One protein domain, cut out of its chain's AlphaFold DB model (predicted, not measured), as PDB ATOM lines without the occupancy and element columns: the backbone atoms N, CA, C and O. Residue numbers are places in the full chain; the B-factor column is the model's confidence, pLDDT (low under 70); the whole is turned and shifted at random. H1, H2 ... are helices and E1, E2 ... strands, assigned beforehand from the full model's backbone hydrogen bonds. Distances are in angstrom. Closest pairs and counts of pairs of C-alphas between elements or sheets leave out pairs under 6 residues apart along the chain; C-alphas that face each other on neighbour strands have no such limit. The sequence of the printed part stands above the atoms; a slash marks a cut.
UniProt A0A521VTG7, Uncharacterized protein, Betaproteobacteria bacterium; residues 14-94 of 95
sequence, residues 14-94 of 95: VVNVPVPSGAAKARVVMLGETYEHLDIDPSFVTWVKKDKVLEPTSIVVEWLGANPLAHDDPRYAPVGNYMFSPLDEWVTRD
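AT A GLANCE: This is residues 14 to 94 of the 95 residues of an uncharacterized protein of Betaproteobacteria bacterium (UniProt A0A521VTG7). A strongly twisted four-strand sheet curls like part of a barrel, with one short helix, H1, set off from it on the side away from E1. From the link between E3 and E4 a loop sticks out, residues 71 to 77, while residues 92 to 93 come back to pair beside E1. The printed part has 81 residues, with named elements in the order E1, E2, H1, E3, E4; the sheet runs E1, E2, E3, E4, antiparallel throughout. The class is mixed, helices and strands, with 37 residues in named elements, under half. The whole is compact, with a radius of gyration of the C-alphas of 12.4 A, and spans 33 by 30 by 20 A.

HOW THE PARTS SIT: E1, residues 14 to 19, an edge strand, forms a hairpin with E2, residues 22 to 31; N 17 and O 24 are 2.9 A apart, within hydrogen-bond range. E2 bends by 63 degrees at residue 27. E3, residues 58 to 63, is its other neighbour, with N 27 and O 62 at 2.8 A. E3 forms a hairpin with edge strand E4, residues 82 to 86, with N 59 and O 85 at 2.8 A. H1, residues 42 to 51, is only just not on the sheet, with 4 pairs of C-alphas within 10 A, and is apart from E1 and E4. In H1 every O i to N i+4 pair is within hydrogen-bond range.

IN THESE COORDINATES: E1 begins at C-alpha 14 (-7.733, -55.694, 55.584). E2 is 24.1 A long, E3 15.8 A, and H1 14.1 A from C-alpha 42 (-2.737, -36.074, 48.052). E4 ends at C-alpha 86 (-20.583, -47.566, 54.098).

THE WHOLE: The two farthest C-alphas, of Gly 22 and Lys 50, are 33.4 A apart. The printed part has no cut. The link E3 to E4 is long, 18 residues; in it residues 76 to 80 have pLDDT under 70.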
ATOM      1  N   VAL A  14      -7.304 -54.994  56.791       97.56
ATOM      2  CA  VAL A  14      -7.733 -55.694  55.584       97.56
ATOM      3  C   VAL A  14      -9.181 -56.107  55.785       97.56
ATOM      4  O   VAL A  14      -9.544 -56.619  56.841       97.56
ATOM      5  N   VAL A  15     -10.015 -55.857  54.785       96.88
ATOM      6  CA  VAL A  15     -11.445 -56.150  54.806       96.88
ATOM      7  C   VAL A  15     -11.843 -56.961  53.584       96.88
ATOM      8  O   VAL A  15     -11.265 -56.815  52.504       96.88
ATOM      9  N   ASN A  16     -12.856 -57.799  53.755       96.06
ATOM     10  CA  ASN A  16     -13.582 -58.443  52.676       96.06
ATOM     11  C   ASN A  16     -14.800 -57.578  52.342       96.06
ATOM     12  O   ASN A  16     -15.653 -57.335  53.198       96.06
ATOM     13  N   VAL A  17     -14.864 -57.105  51.098       94.50
ATOM     14  CA  VAL A  17     -15.967 -56.292  50.578       94.50
ATOM     15  C   VAL A  17     -16.796 -57.143  49.617       94.50
ATOM     16  O   VAL A  17     -16.213 -57.750  48.708       94.50
ATOM     17  N   PRO A  18     -18.130 -57.200  49.770       92.75
ATOM     18  CA  PRO A  18     -18.992 -57.899  48.826       92.75
ATOM     19  C   PRO A  18     -18.946 -57.220  47.454       92.75
ATOM     20  O   PRO A  18     -19.071 -56.004  47.324       92.75
ATOM     21  N   VAL A  19     -18.792 -58.022  46.410       90.81
ATOM     22  CA  VAL A  19     -18.808 -57.592  45.009       90.81
ATOM     23  C   VAL A  19     -19.639 -58.588  44.196       90.81
ATOM     24  O   VAL A  19     -19.852 -59.710  44.652       90.81
ATOM     25  N   PRO A  20     -20.107 -58.253  42.981       88.12
ATOM     26  CA  PRO A  20     -20.956 -59.167  42.209       88.12
ATOM     27  C   PRO A  20     -20.360 -60.569  41.989       88.12
ATOM     28  O   PRO A  20     -21.097 -61.546  41.896       88.12
ATOM     29  N   SER A  21     -19.030 -60.684  41.933       87.62
ATOM     30  CA  SER A  21     -18.307 -61.952  41.774       87.62
ATOM     31  C   SER A  21     -18.000 -62.687  43.090       87.62
ATOM     32  O   SER A  21     -17.268 -63.673  43.065       87.62
ATOM     33  N   GLY A  22     -18.504 -62.215  44.235       92.12
ATOM     34  CA  GLY A  22     -18.258 -62.793  45.558       92.12
ATOM     35  C   GLY A  22     -17.764 -61.751  46.558       92.12
ATOM     36  O   GLY A  22     -18.490 -60.830  46.913       92.12
ATOM     37  N   ALA A  23     -16.527 -61.898  47.023       93.00
ATOM     38  CA  ALA A  23     -15.887 -60.929  47.905       93.00
ATOM     39  C   ALA A  23     -14.482 -60.596  47.399       93.00
ATOM     40  O   ALA A  23     -13.773 -61.468  46.890       93.00
ATOM     41  N   ALA A  24     -14.083 -59.337  47.547       94.62
ATOM     42  CA  ALA A  24     -12.758 -58.850  47.193       94.62
ATOM     43  C   ALA A  24     -12.067 -58.250  48.420       94.62
ATOM     44  O   ALA A  24     -12.703 -57.600  49.251       94.62
ATOM     45  N   LYS A  25     -10.751 -58.469  48.525       95.94
ATOM     46  CA  LYS A  25      -9.948 -57.920  49.619       95.94
ATOM     47  C   LYS A  25      -9.546 -56.482  49.334       95.94
ATOM     48  O   LYS A  25      -9.025 -56.171  48.259       95.94
ATOM     49  N   ALA A  26      -9.716 -55.633  50.331       96.56
ATOM     50  CA  ALA A  26      -9.301 -54.244  50.296       96.56
ATOM     51  C   ALA A  26      -8.657 -53.843  51.625       96.56
ATOM     52  O   ALA A  26      -8.826 -54.520  52.634       96.56
ATOM     53  N   ARG A  27      -7.908 -52.747  51.630       97.44
ATOM     54  CA  ARG A  27      -7.318 -52.148  52.826       97.44
ATOM     55  C   ARG A  27      -8.052 -50.864  53.165       97.44
ATOM     56  O   ARG A  27      -8.243 -50.040  52.280       97.44
ATOM     57  N   VAL A  28      -8.391 -50.652  54.431       97.75
ATOM     58  CA  VAL A  28      -8.927 -49.371  54.906       97.75
ATOM     59  C   VAL A  28      -7.834 -48.303  54.831       97.75
ATOM     60  O   VAL A  28      -6.813 -48.404  55.512       97.75
ATOM     61  N   VAL A  29      -8.042 -47.275  54.006       97.31
ATOM     62  CA  VAL A  29      -7.064 -46.198  53.769       97.31
ATOM     63  C   VAL A  29      -7.528 -44.826  54.244       97.31
ATOM     64  O   VAL A  29      -6.683 -43.950  54.396       97.31
ATOM     65  N   MET A  30      -8.823 -44.625  54.511       97.25
ATOM     66  CA  MET A  30      -9.344 -43.406  55.145       97.25
ATOM     67  C   MET A  30     -10.602 -43.698  55.968       97.25
ATOM     68  O   MET A  30     -11.459 -44.470  55.540       97.25
ATOM     69  N   LEU A  31     -10.726 -43.044  57.124       97.69
ATOM     70  CA  LEU A  31     -11.909 -43.093  57.988       97.69
ATOM     71  C   LEU A  31     -12.795 -41.868  57.751       97.69
ATOM     72  O   LEU A  31     -12.312 -40.741  57.829       97.69
ATOM     73  N   GLY A  32     -14.093 -42.060  57.517       96.12
ATOM     74  CA  GLY A  32     -15.031 -40.957  57.291       96.12
ATOM     75  C   GLY A  32     -15.263 -40.072  58.511       96.12
ATOM     76  O   GLY A  32     -15.402 -38.860  58.372       96.12
ATOM     77  N   GLU A  33     -15.248 -40.655  59.712       94.94
ATOM     78  CA  GLU A  33     -15.476 -39.941  60.978       94.94
ATOM     79  C   GLU A  33     -14.441 -38.830  61.224       94.94
ATOM     80  O   GLU A  33     -14.787 -37.746  61.693       94.94
ATOM     81  N   THR A  34     -13.173 -39.081  60.888       95.50
ATOM     82  CA  THR A  34     -12.042 -38.201  61.230       95.50
ATOM     83  C   THR A  34     -11.289 -37.657  60.016       95.50
ATOM     84  O   THR A  34     -10.505 -36.717  60.149       95.50
ATOM     85  N   TYR A  35     -11.497 -38.228  58.827       96.50
ATOM     86  CA  TYR A  35     -10.627 -38.069  57.654       96.50
ATOM     87  C   TYR A  35      -9.147 -38.412  57.924       96.50
ATOM     88  O   TYR A  35      -8.257 -37.971  57.182       96.50
ATOM     89  N   GLU A  36      -8.852 -39.181  58.976       97.25
ATOM     90  CA  GLU A  36      -7.552 -39.833  59.128       97.25
ATOM     91  C   GLU A  36      -7.358 -40.825  57.983       97.25
ATOM     92  O   GLU A  36      -8.309 -41.476  57.547       97.25
ATOM     93  N   HIS A  37      -6.139 -40.898  57.458       97.56
ATOM     94  CA  HIS A  37      -5.821 -41.651  56.250       97.56
ATOM     95  C   HIS A  37      -4.361 -42.098  56.251       97.56
ATOM     96  O   HIS A  37      -3.523 -41.511  56.937       97.56
ATOM     97  N   LEU A  38      -4.079 -43.148  55.484       96.69
ATOM     98  CA  LEU A  38      -2.715 -43.545  55.143       96.69
ATOM     99  C   LEU A  38      -2.103 -42.560  54.131       96.69
ATOM    100  O   LEU A  38      -2.783 -41.661  53.636       96.69
ATOM    101  N   ASP A  39      -0.823 -42.747  53.816       94.12
ATOM    102  CA  ASP A  39      -0.157 -42.021  52.731       94.12
ATOM    103  C   ASP A  39      -0.711 -42.495  51.373       94.12
ATOM    104  O   ASP A  39      -0.276 -43.502  50.816       94.12
ATOM    105  N   ILE A  40      -1.759 -41.812  50.907       91.62
ATOM    106  CA  ILE A  40      -2.462 -42.035  49.634       91.62
ATOM    107  C   ILE A  40      -2.452 -40.744  48.807       91.62
ATOM    108  O   ILE A  40      -2.072 -39.692  49.319       91.62
ATOM    109  N   ASP A  41      -2.888 -40.805  47.543       90.50
ATOM    110  CA  ASP A  41      -2.822 -39.671  46.605       90.50
ATOM    111  C   ASP A  41      -3.298 -38.340  47.246       90.50
ATOM    112  O   ASP A  41      -4.486 -38.183  47.558       90.50
ATOM    113  N   PRO A  42      -2.401 -37.346  47.418       91.38
ATOM    114  CA  PRO A  42      -2.737 -36.074  48.052       91.38
ATOM    115  C   PRO A  42      -3.847 -35.299  47.334       91.38
ATOM    116  O   PRO A  42      -4.605 -34.563  47.973       91.38
ATOM    117  N   SER A  43      -3.965 -35.457  46.015       89.88
ATOM    118  CA  SER A  43      -5.011 -34.819  45.210       89.88
ATOM    119  C   SER A  43      -6.373 -35.431  45.525       89.88
ATOM    120  O   SER A  43      -7.343 -34.696  45.719       89.88
ATOM    121  N   PHE A  44      -6.429 -36.759  45.671       89.38
ATOM    122  CA  PHE A  44      -7.622 -37.474  46.122       89.38
ATOM    123  C   PHE A  44      -8.022 -37.031  47.532       89.38
ATOM    124  O   PHE A  44      -9.158 -36.613  47.745       89.38
ATOM    125  N   VAL A  45      -7.082 -37.015  48.484       92.56
ATOM    126  CA  VAL A  45      -7.341 -36.559  49.863       92.56
ATOM    127  C   VAL A  45      -7.872 -35.126  49.887       92.56
ATOM    128  O   VAL A  45      -8.832 -34.825  50.602       92.56
ATOM    129  N   THR A  46      -7.254 -34.238  49.109       93.06
ATOM    130  CA  THR A  46      -7.660 -32.832  49.010       93.06
ATOM    131  C   THR A  46      -9.087 -32.716  48.495       93.06
ATOM    132  O   THR A  46      -9.889 -31.993  49.086       93.06
ATOM    133  N   TRP A  47      -9.421 -33.455  47.436       91.81
ATOM    134  CA  TRP A  47     -10.767 -33.497  46.881       91.81
ATOM    135  C   TRP A  47     -11.791 -34.014  47.900       91.81
ATOM    136  O   TRP A  47     -12.763 -33.314  48.184       91.81
ATOM    137  N   VAL A  48     -11.530 -35.159  48.547       91.75
ATOM    138  CA  VAL A  48     -12.430 -35.747  49.558       91.75
ATOM    139  C   VAL A  48     -12.718 -34.772  50.698       91.75
ATOM    140  O   VAL A  48     -13.871 -34.582  51.095       91.75
ATOM    141  N   LYS A  49     -11.677 -34.111  51.216       93.69
ATOM    142  CA  LYS A  49     -11.806 -33.162  52.329       93.69
ATOM    143  C   LYS A  49     -12.484 -31.856  51.933       93.69
ATOM    144  O   LYS A  49     -13.152 -31.271  52.790       93.69
ATOM    145  N   LYS A  50     -12.280 -31.389  50.699       94.25
ATOM    146  CA  LYS A  50     -12.853 -30.145  50.171       94.25
ATOM    147  C   LYS A  50     -14.337 -30.306  49.868       94.25
ATOM    148  O   LYS A  50     -15.133 -29.502  50.340       94.25
ATOM    149  N   ASP A  51     -14.689 -31.357  49.136       92.50
ATOM    150  CA  ASP A  51     -16.043 -31.555  48.618       92.50
ATOM    151  C   ASP A  51     -16.933 -32.332  49.608       92.50
ATOM    152  O   ASP A  51     -18.133 -32.456  49.386       92.50
ATOM    153  N   LYS A  52     -16.361 -32.820  50.723       92.44
ATOM    154  CA  LYS A  52     -17.066 -33.530  51.811       92.44
ATOM    155  C   LYS A  52     -17.884 -34.727  51.319       92.44
ATOM    156  O   LYS A  52     -18.957 -35.017  51.831       92.44
ATOM    157  N   VAL A  53     -17.330 -35.443  50.346       91.25
ATOM    158  CA  VAL A  53     -17.983 -36.577  49.668       91.25
ATOM    159  C   VAL A  53     -17.983 -37.882  50.475       91.25
ATOM    160  O   VAL A  53     -18.613 -38.846  50.060       91.25
ATOM    161  N   LEU A  54     -17.273 -37.939  51.607       94.06
ATOM    162  CA  LEU A  54     -17.212 -39.114  52.482       94.06
ATOM    163  C   LEU A  54     -18.026 -38.863  53.755       94.06
ATOM    164  O   LEU A  54     -17.717 -37.929  54.502       94.06
ATOM    165  N   GLU A  55     -19.039 -39.698  53.992       95.75
ATOM    166  CA  GLU A  55     -19.882 -39.637  55.188       95.75
ATOM    167  C   GLU A  55     -19.139 -40.131  56.444       95.75
ATOM    168  O   GLU A  55     -18.275 -41.005  56.340       95.75
ATOM    169  N   PRO A  56     -19.502 -39.654  57.654       95.38
ATOM    170  CA  PRO A  56     -18.856 -40.073  58.900       95.38
ATOM    171  C   PRO A  56     -18.902 -41.580  59.176       95.38
ATOM    172  O   PRO A  56     -18.029 -42.099  59.862       95.38
ATOM    173  N   THR A  57     -19.914 -42.281  58.660       95.25
ATOM    174  CA  THR A  57     -20.129 -43.732  58.810       95.25
ATOM    175  C   THR A  57     -19.486 -44.564  57.699       95.25
ATOM    176  O   THR A  57     -19.653 -45.781  57.662       95.25
ATOM    177  N   SER A  58     -18.758 -43.925  56.785       96.69
ATOM    178  CA  SER A  58     -18.125 -44.575  55.641       96.69
ATOM    179  C   SER A  58     -16.611 -44.659  55.793       96.69
ATOM    180  O   SER A  58     -15.980 -43.914  56.542       96.69
ATOM    181  N   ILE A  59     -16.014 -45.558  55.026       97.00
ATOM    182  CA  ILE A  59     -14.572 -45.712  54.870       97.00
ATOM    183  C   ILE A  59     -14.192 -45.552  53.400       97.00
ATOM    184  O   ILE A  59     -15.008 -45.778  52.502       97.00
ATOM    185  N   VAL A  60     -12.930 -45.210  53.153       95.81
ATOM    186  CA  VAL A  60     -12.302 -45.436  51.848       95.81
ATOM    187  C   VAL A  60     -11.425 -46.664  51.958       95.81
ATOM    188  O   VAL A  60     -10.634 -46.789  52.901       95.81
ATOM    189  N   VAL A  61     -11.544 -47.546  50.976       95.88
ATOM    190  CA  VAL A  61     -10.695 -48.724  50.843       95.88
ATOM    191  C   VAL A  61      -9.883 -48.672  49.559       95.88
ATOM    192  O   VAL A  61     -10.325 -48.099  48.571       95.88
ATOM    193  N   GLU A  62      -8.705 -49.283  49.577       94.69
ATOM    194  CA  GLU A  62      -7.882 -49.559  48.399       94.69
ATOM    195  C   GLU A  62      -7.879 -51.065  48.122       94.69
ATOM    196  O   GLU A  62      -7.595 -51.853  49.027       94.69
ATOM    197  N   TRP A  63      -8.184 -51.496  46.899       93.94
ATOM    198  CA  TRP A  63      -8.188 -52.924  46.571       93.94
ATOM    199  C   TRP A  63      -6.777 -53.524  46.653       93.94
ATOM    200  O   TRP A  63      -5.829 -52.993  46.086       93.94
ATOM    201  N   LEU A  64      -6.623 -54.678  47.308       93.00
ATOM    202  CA  LEU A  64      -5.323 -55.364  47.414       93.00
ATOM    203  C   LEU A  64      -4.991 -56.243  46.193       93.00
ATOM    204  O   LEU A  64      -3.913 -56.832  46.128       93.00
ATOM    205  N   GLY A  65      -5.911 -56.345  45.235       87.88
ATOM    206  CA  GLY A  65      -5.753 -57.068  43.975       87.88
ATOM    207  C   GLY A  65      -6.315 -56.267  42.803       87.88
ATOM    208  O   GLY A  65      -6.367 -55.040  42.850       87.88
ATOM    209  N   ALA A  66      -6.752 -56.962  41.752       87.31
ATOM    210  CA  ALA A  66      -7.451 -56.313  40.647       87.31
ATOM    211  C   ALA A  66      -8.729 -55.631  41.157       87.31
ATOM    212  O   ALA A  66      -9.502 -56.260  41.882       87.31
ATOM    213  N   ASN A  67      -8.952 -54.374  40.763       88.62
ATOM    214  CA  ASN A  67     -10.186 -53.659  41.074       88.62
ATOM    215  C   ASN A  67     -11.373 -54.394  40.416       88.62
ATOM    216  O   ASN A  67     -11.470 -54.399  39.186       88.62
ATOM    217  N   PRO A  68     -12.284 -54.997  41.200       86.94
ATOM    218  CA  PRO A  68     -13.418 -55.752  40.665       86.94
ATOM    219  C   PRO A  68     -14.455 -54.859  39.971       86.94
ATOM    220  O   PRO A  68     -15.329 -55.368  39.273       86.94
ATOM    221  N   LEU A  69     -14.368 -53.541  40.164       84.69
ATOM    222  CA  LEU A  69     -15.249 -52.530  39.586       84.69
ATOM    223  C   LEU A  69     -14.539 -51.680  38.521       84.69
ATOM    224  O   LEU A  69     -15.052 -50.631  38.140       84.69
ATOM    225  N   ALA A  70     -13.360 -52.102  38.047       84.88
ATOM    226  CA  ALA A  70     -12.667 -51.412  36.965       84.88
ATOM    227  C   ALA A  70     -13.553 -51.338  35.711       84.88
ATOM    228  O   ALA A  70     -14.115 -52.342  35.269       84.88
ATOM    229  N   HIS A  71     -13.654 -50.148  35.124       82.38
ATOM    230  CA  HIS A  71     -14.389 -49.903  33.889       82.38
ATOM    231  C   HIS A  71     -13.681 -48.832  33.049       82.38
ATOM    232  O   HIS A  71     -13.026 -47.941  33.587       82.38
ATOM    233  N   ASP A  72     -13.905 -48.860  31.735       76.75
ATOM    234  CA  ASP A  72     -13.430 -47.826  30.797       76.75
ATOM    235  C   ASP A  72     -14.523 -46.805  30.428       76.75
ATOM    236  O   ASP A  72     -14.331 -45.953  29.562       76.75
ATOM    237  N   ASP A  73     -15.702 -46.888  31.055       77.50
ATOM    238  CA  ASP A  73     -16.817 -45.982  30.769       77.50
ATOM    239  C   ASP A  73     -16.559 -44.584  31.370       77.50
ATOM    240  O   ASP A  73     -16.500 -44.445  32.595       77.50
ATOM    241  N   PRO A  74     -16.443 -43.534  30.536       73.19
ATOM    242  CA  PRO A  74     -16.083 -42.186  30.974       73.19
ATOM    243  C   PRO A  74     -17.182 -41.480  31.781       73.19
ATOM    244  O   PRO A  74     -16.960 -40.379  32.282       73.19
ATOM    245  N   ARG A  75     -18.386 -42.063  31.878       76.00
ATOM    246  CA  ARG A  75     -19.494 -41.514  32.680       76.00
ATOM    247  C   ARG A  75     -19.338 -41.788  34.170       76.00
ATOM    248  O   ARG A  75     -19.951 -41.094  34.978       76.00
ATOM    249  N   TYR A  76     -18.560 -42.801  34.524       67.38
ATOM    250  CA  TYR A  76     -18.247 -43.137  35.904       67.38
ATOM    251  C   TYR A  76     -16.865 -42.595  36.257       67.38
ATOM    252  O   TYR A  76     -16.022 -42.381  35.386       67.38
ATOM    253  N   ALA A  77     -16.640 -42.330  37.542       56.72
ATOM    254  CA  ALA A  77     -15.437 -41.650  37.990       56.72
ATOM    255  C   ALA A  77     -14.197 -42.553  37.788       56.72
ATOM    256  O   ALA A  77     -14.115 -43.618  38.401       56.72
ATOM    257  N   PRO A  78     -13.214 -42.148  36.960       59.22
ATOM    258  CA  PRO A  78     -11.973 -42.888  36.797       59.22
ATOM    259  C   PRO A  78     -11.070 -42.543  37.980       59.22
ATOM    260  O   PRO A  78     -10.301 -41.588  37.921       59.22
ATOM    261  N   VAL A  79     -11.207 -43.243  39.105       57.22
ATOM    262  CA  VAL A  79     -10.472 -42.854  40.322       57.22
ATOM    263  C   VAL A  79      -9.765 -44.038  40.949       57.22
ATOM    264  O   VAL A  79     -10.007 -44.451  42.079       57.22
ATOM    265  N   GLY A  80      -8.825 -44.559  40.163       67.38
ATOM    266  CA  GLY A  80      -7.775 -45.435  40.648       67.38
ATOM    267  C   GLY A  80      -8.297 -46.721  41.277       67.38
ATOM    268  O   GLY A  80      -9.238 -47.351  40.795       67.38
ATOM    269  N   ASN A  81      -7.620 -47.131  42.342       86.00
ATOM    270  CA  ASN A  81      -7.869 -48.396  43.015       86.00
ATOM    271  C   ASN A  81      -8.660 -48.217  44.324       86.00
ATOM    272  O   ASN A  81      -8.607 -49.093  45.187       86.00
ATOM    273  N   TYR A  82      -9.354 -47.081  44.479       89.25
ATOM    274  CA  TYR A  82     -10.082 -46.713  45.693       89.25
ATOM    275  C   TYR A  82     -11.593 -46.906  45.545       89.25
ATOM    276  O   TYR A  82     -12.157 -46.731  44.467       89.25
ATOM    277  N   MET A  83     -12.267 -47.209  46.651       91.12
ATOM    278  CA  MET A  83     -13.725 -47.288  46.724       91.12
ATOM    279  C   MET A  83     -14.227 -46.680  48.034       91.12
ATOM    280  O   MET A  83     -13.618 -46.859  49.089       91.12
ATOM    281  N   PHE A  84     -15.358 -45.984  47.967       93.19
ATOM    282  CA  PHE A  84     -16.102 -45.515  49.129       93.19
ATOM    283  C   PHE A  84     -17.068 -46.619  49.533       93.19
ATOM    284  O   PHE A  84     -17.802 -47.129  48.687       93.19
ATOM    285  N   SER A  85     -17.086 -46.972  50.810       93.38
ATOM    286  CA  SER A  85     -18.031 -47.951  51.337       93.38
ATOM    287  C   SER A  85     -18.662 -47.415  52.610       93.38
ATOM    288  O   SER A  85     -17.929 -46.965  53.494       93.38
ATOM    289  N   PRO A  86     -19.992 -47.494  52.772       94.62
ATOM    290  CA  PRO A  86     -20.583 -47.566  54.098       94.62
ATOM    291  C   PRO A  86     -19.905 -48.690  54.886       94.62
ATOM    292  O   PRO A  86     -19.570 -49.736  54.320       94.62
ATOM    293  N   LEU A  87     -19.673 -48.462  56.175       93.25
ATOM    294  CA  LEU A  87     -19.290 -49.537  57.072       93.25
ATOM    295  C   LEU A  87     -20.559 -50.161  57.662       93.25
ATOM    296  O   LEU A  87     -21.026 -49.758  58.728       93.25
ATOM    297  N   ASP A  88     -21.123 -51.110  56.926       91.56
ATOM    298  CA  ASP A  88     -22.298 -51.889  57.314       91.56
ATOM    299  C   ASP A  88     -21.918 -53.324  57.725       91.56
ATOM    300  O   ASP A  88     -20.737 -53.656  57.871       91.56
ATOM    301  N   GLU A  89     -22.910 -54.191  57.950       89.81
ATOM    302  CA  GLU A  89     -22.662 -55.576  58.353       89.81
ATOM    303  C   GLU A  89     -21.941 -56.441  57.304       89.81
ATOM    304  O   GLU A  89     -21.470 -57.529  57.650       89.81
ATOM    305  N   TRP A  90     -21.835 -55.988  56.051       92.69
ATOM    306  CA  TRP A  90     -21.263 -56.769  54.955       92.69
ATOM    307  C   TRP A  90     -19.766 -56.531  54.768       92.69
ATOM    308  O   TRP A  90     -19.068 -57.403  54.242       92.69
ATOM    309  N   VAL A  91     -19.251 -55.386  55.222       93.56
ATOM    310  CA  VAL A  91     -17.811 -55.119  55.251       93.56
ATOM    311  C   VAL A  91     -17.215 -55.769  56.493       93.56
ATOM    312  O   VAL A  91     -17.335 -55.270  57.612       93.56
ATOM    313  N   THR A  92     -16.536 -56.893  56.289       95.00
ATOM    314  CA  THR A  92     -15.980 -57.696  57.385       95.00
ATOM    315  C   THR A  92     -14.467 -57.605  57.409       95.00
ATOM    316  O   THR A  92     -13.813 -57.602  56.368       95.00
ATOM    317  N   ARG A  93     -13.889 -57.532  58.606       94.44
ATOM    318  CA  ARG A  93     -12.439 -57.564  58.779       94.44
ATOM    319  C   ARG A  93     -11.890 -58.949  58.417       94.44
ATOM    320  O   ARG A  93     -12.444 -59.968  58.819       94.44
ATOM    321  N   ASP A  94     -10.816 -58.973  57.640       90.00
ATOM    322  CA  ASP A  94     -10.038 -60.175  57.341       90.00
ATOM    323  C   ASP A  94      -9.168 -60.509  58.565       90.00
ATOM    324  O   ASP A  94      -8.513 -59.617  59.115       90.00
TER     325      ASP A  94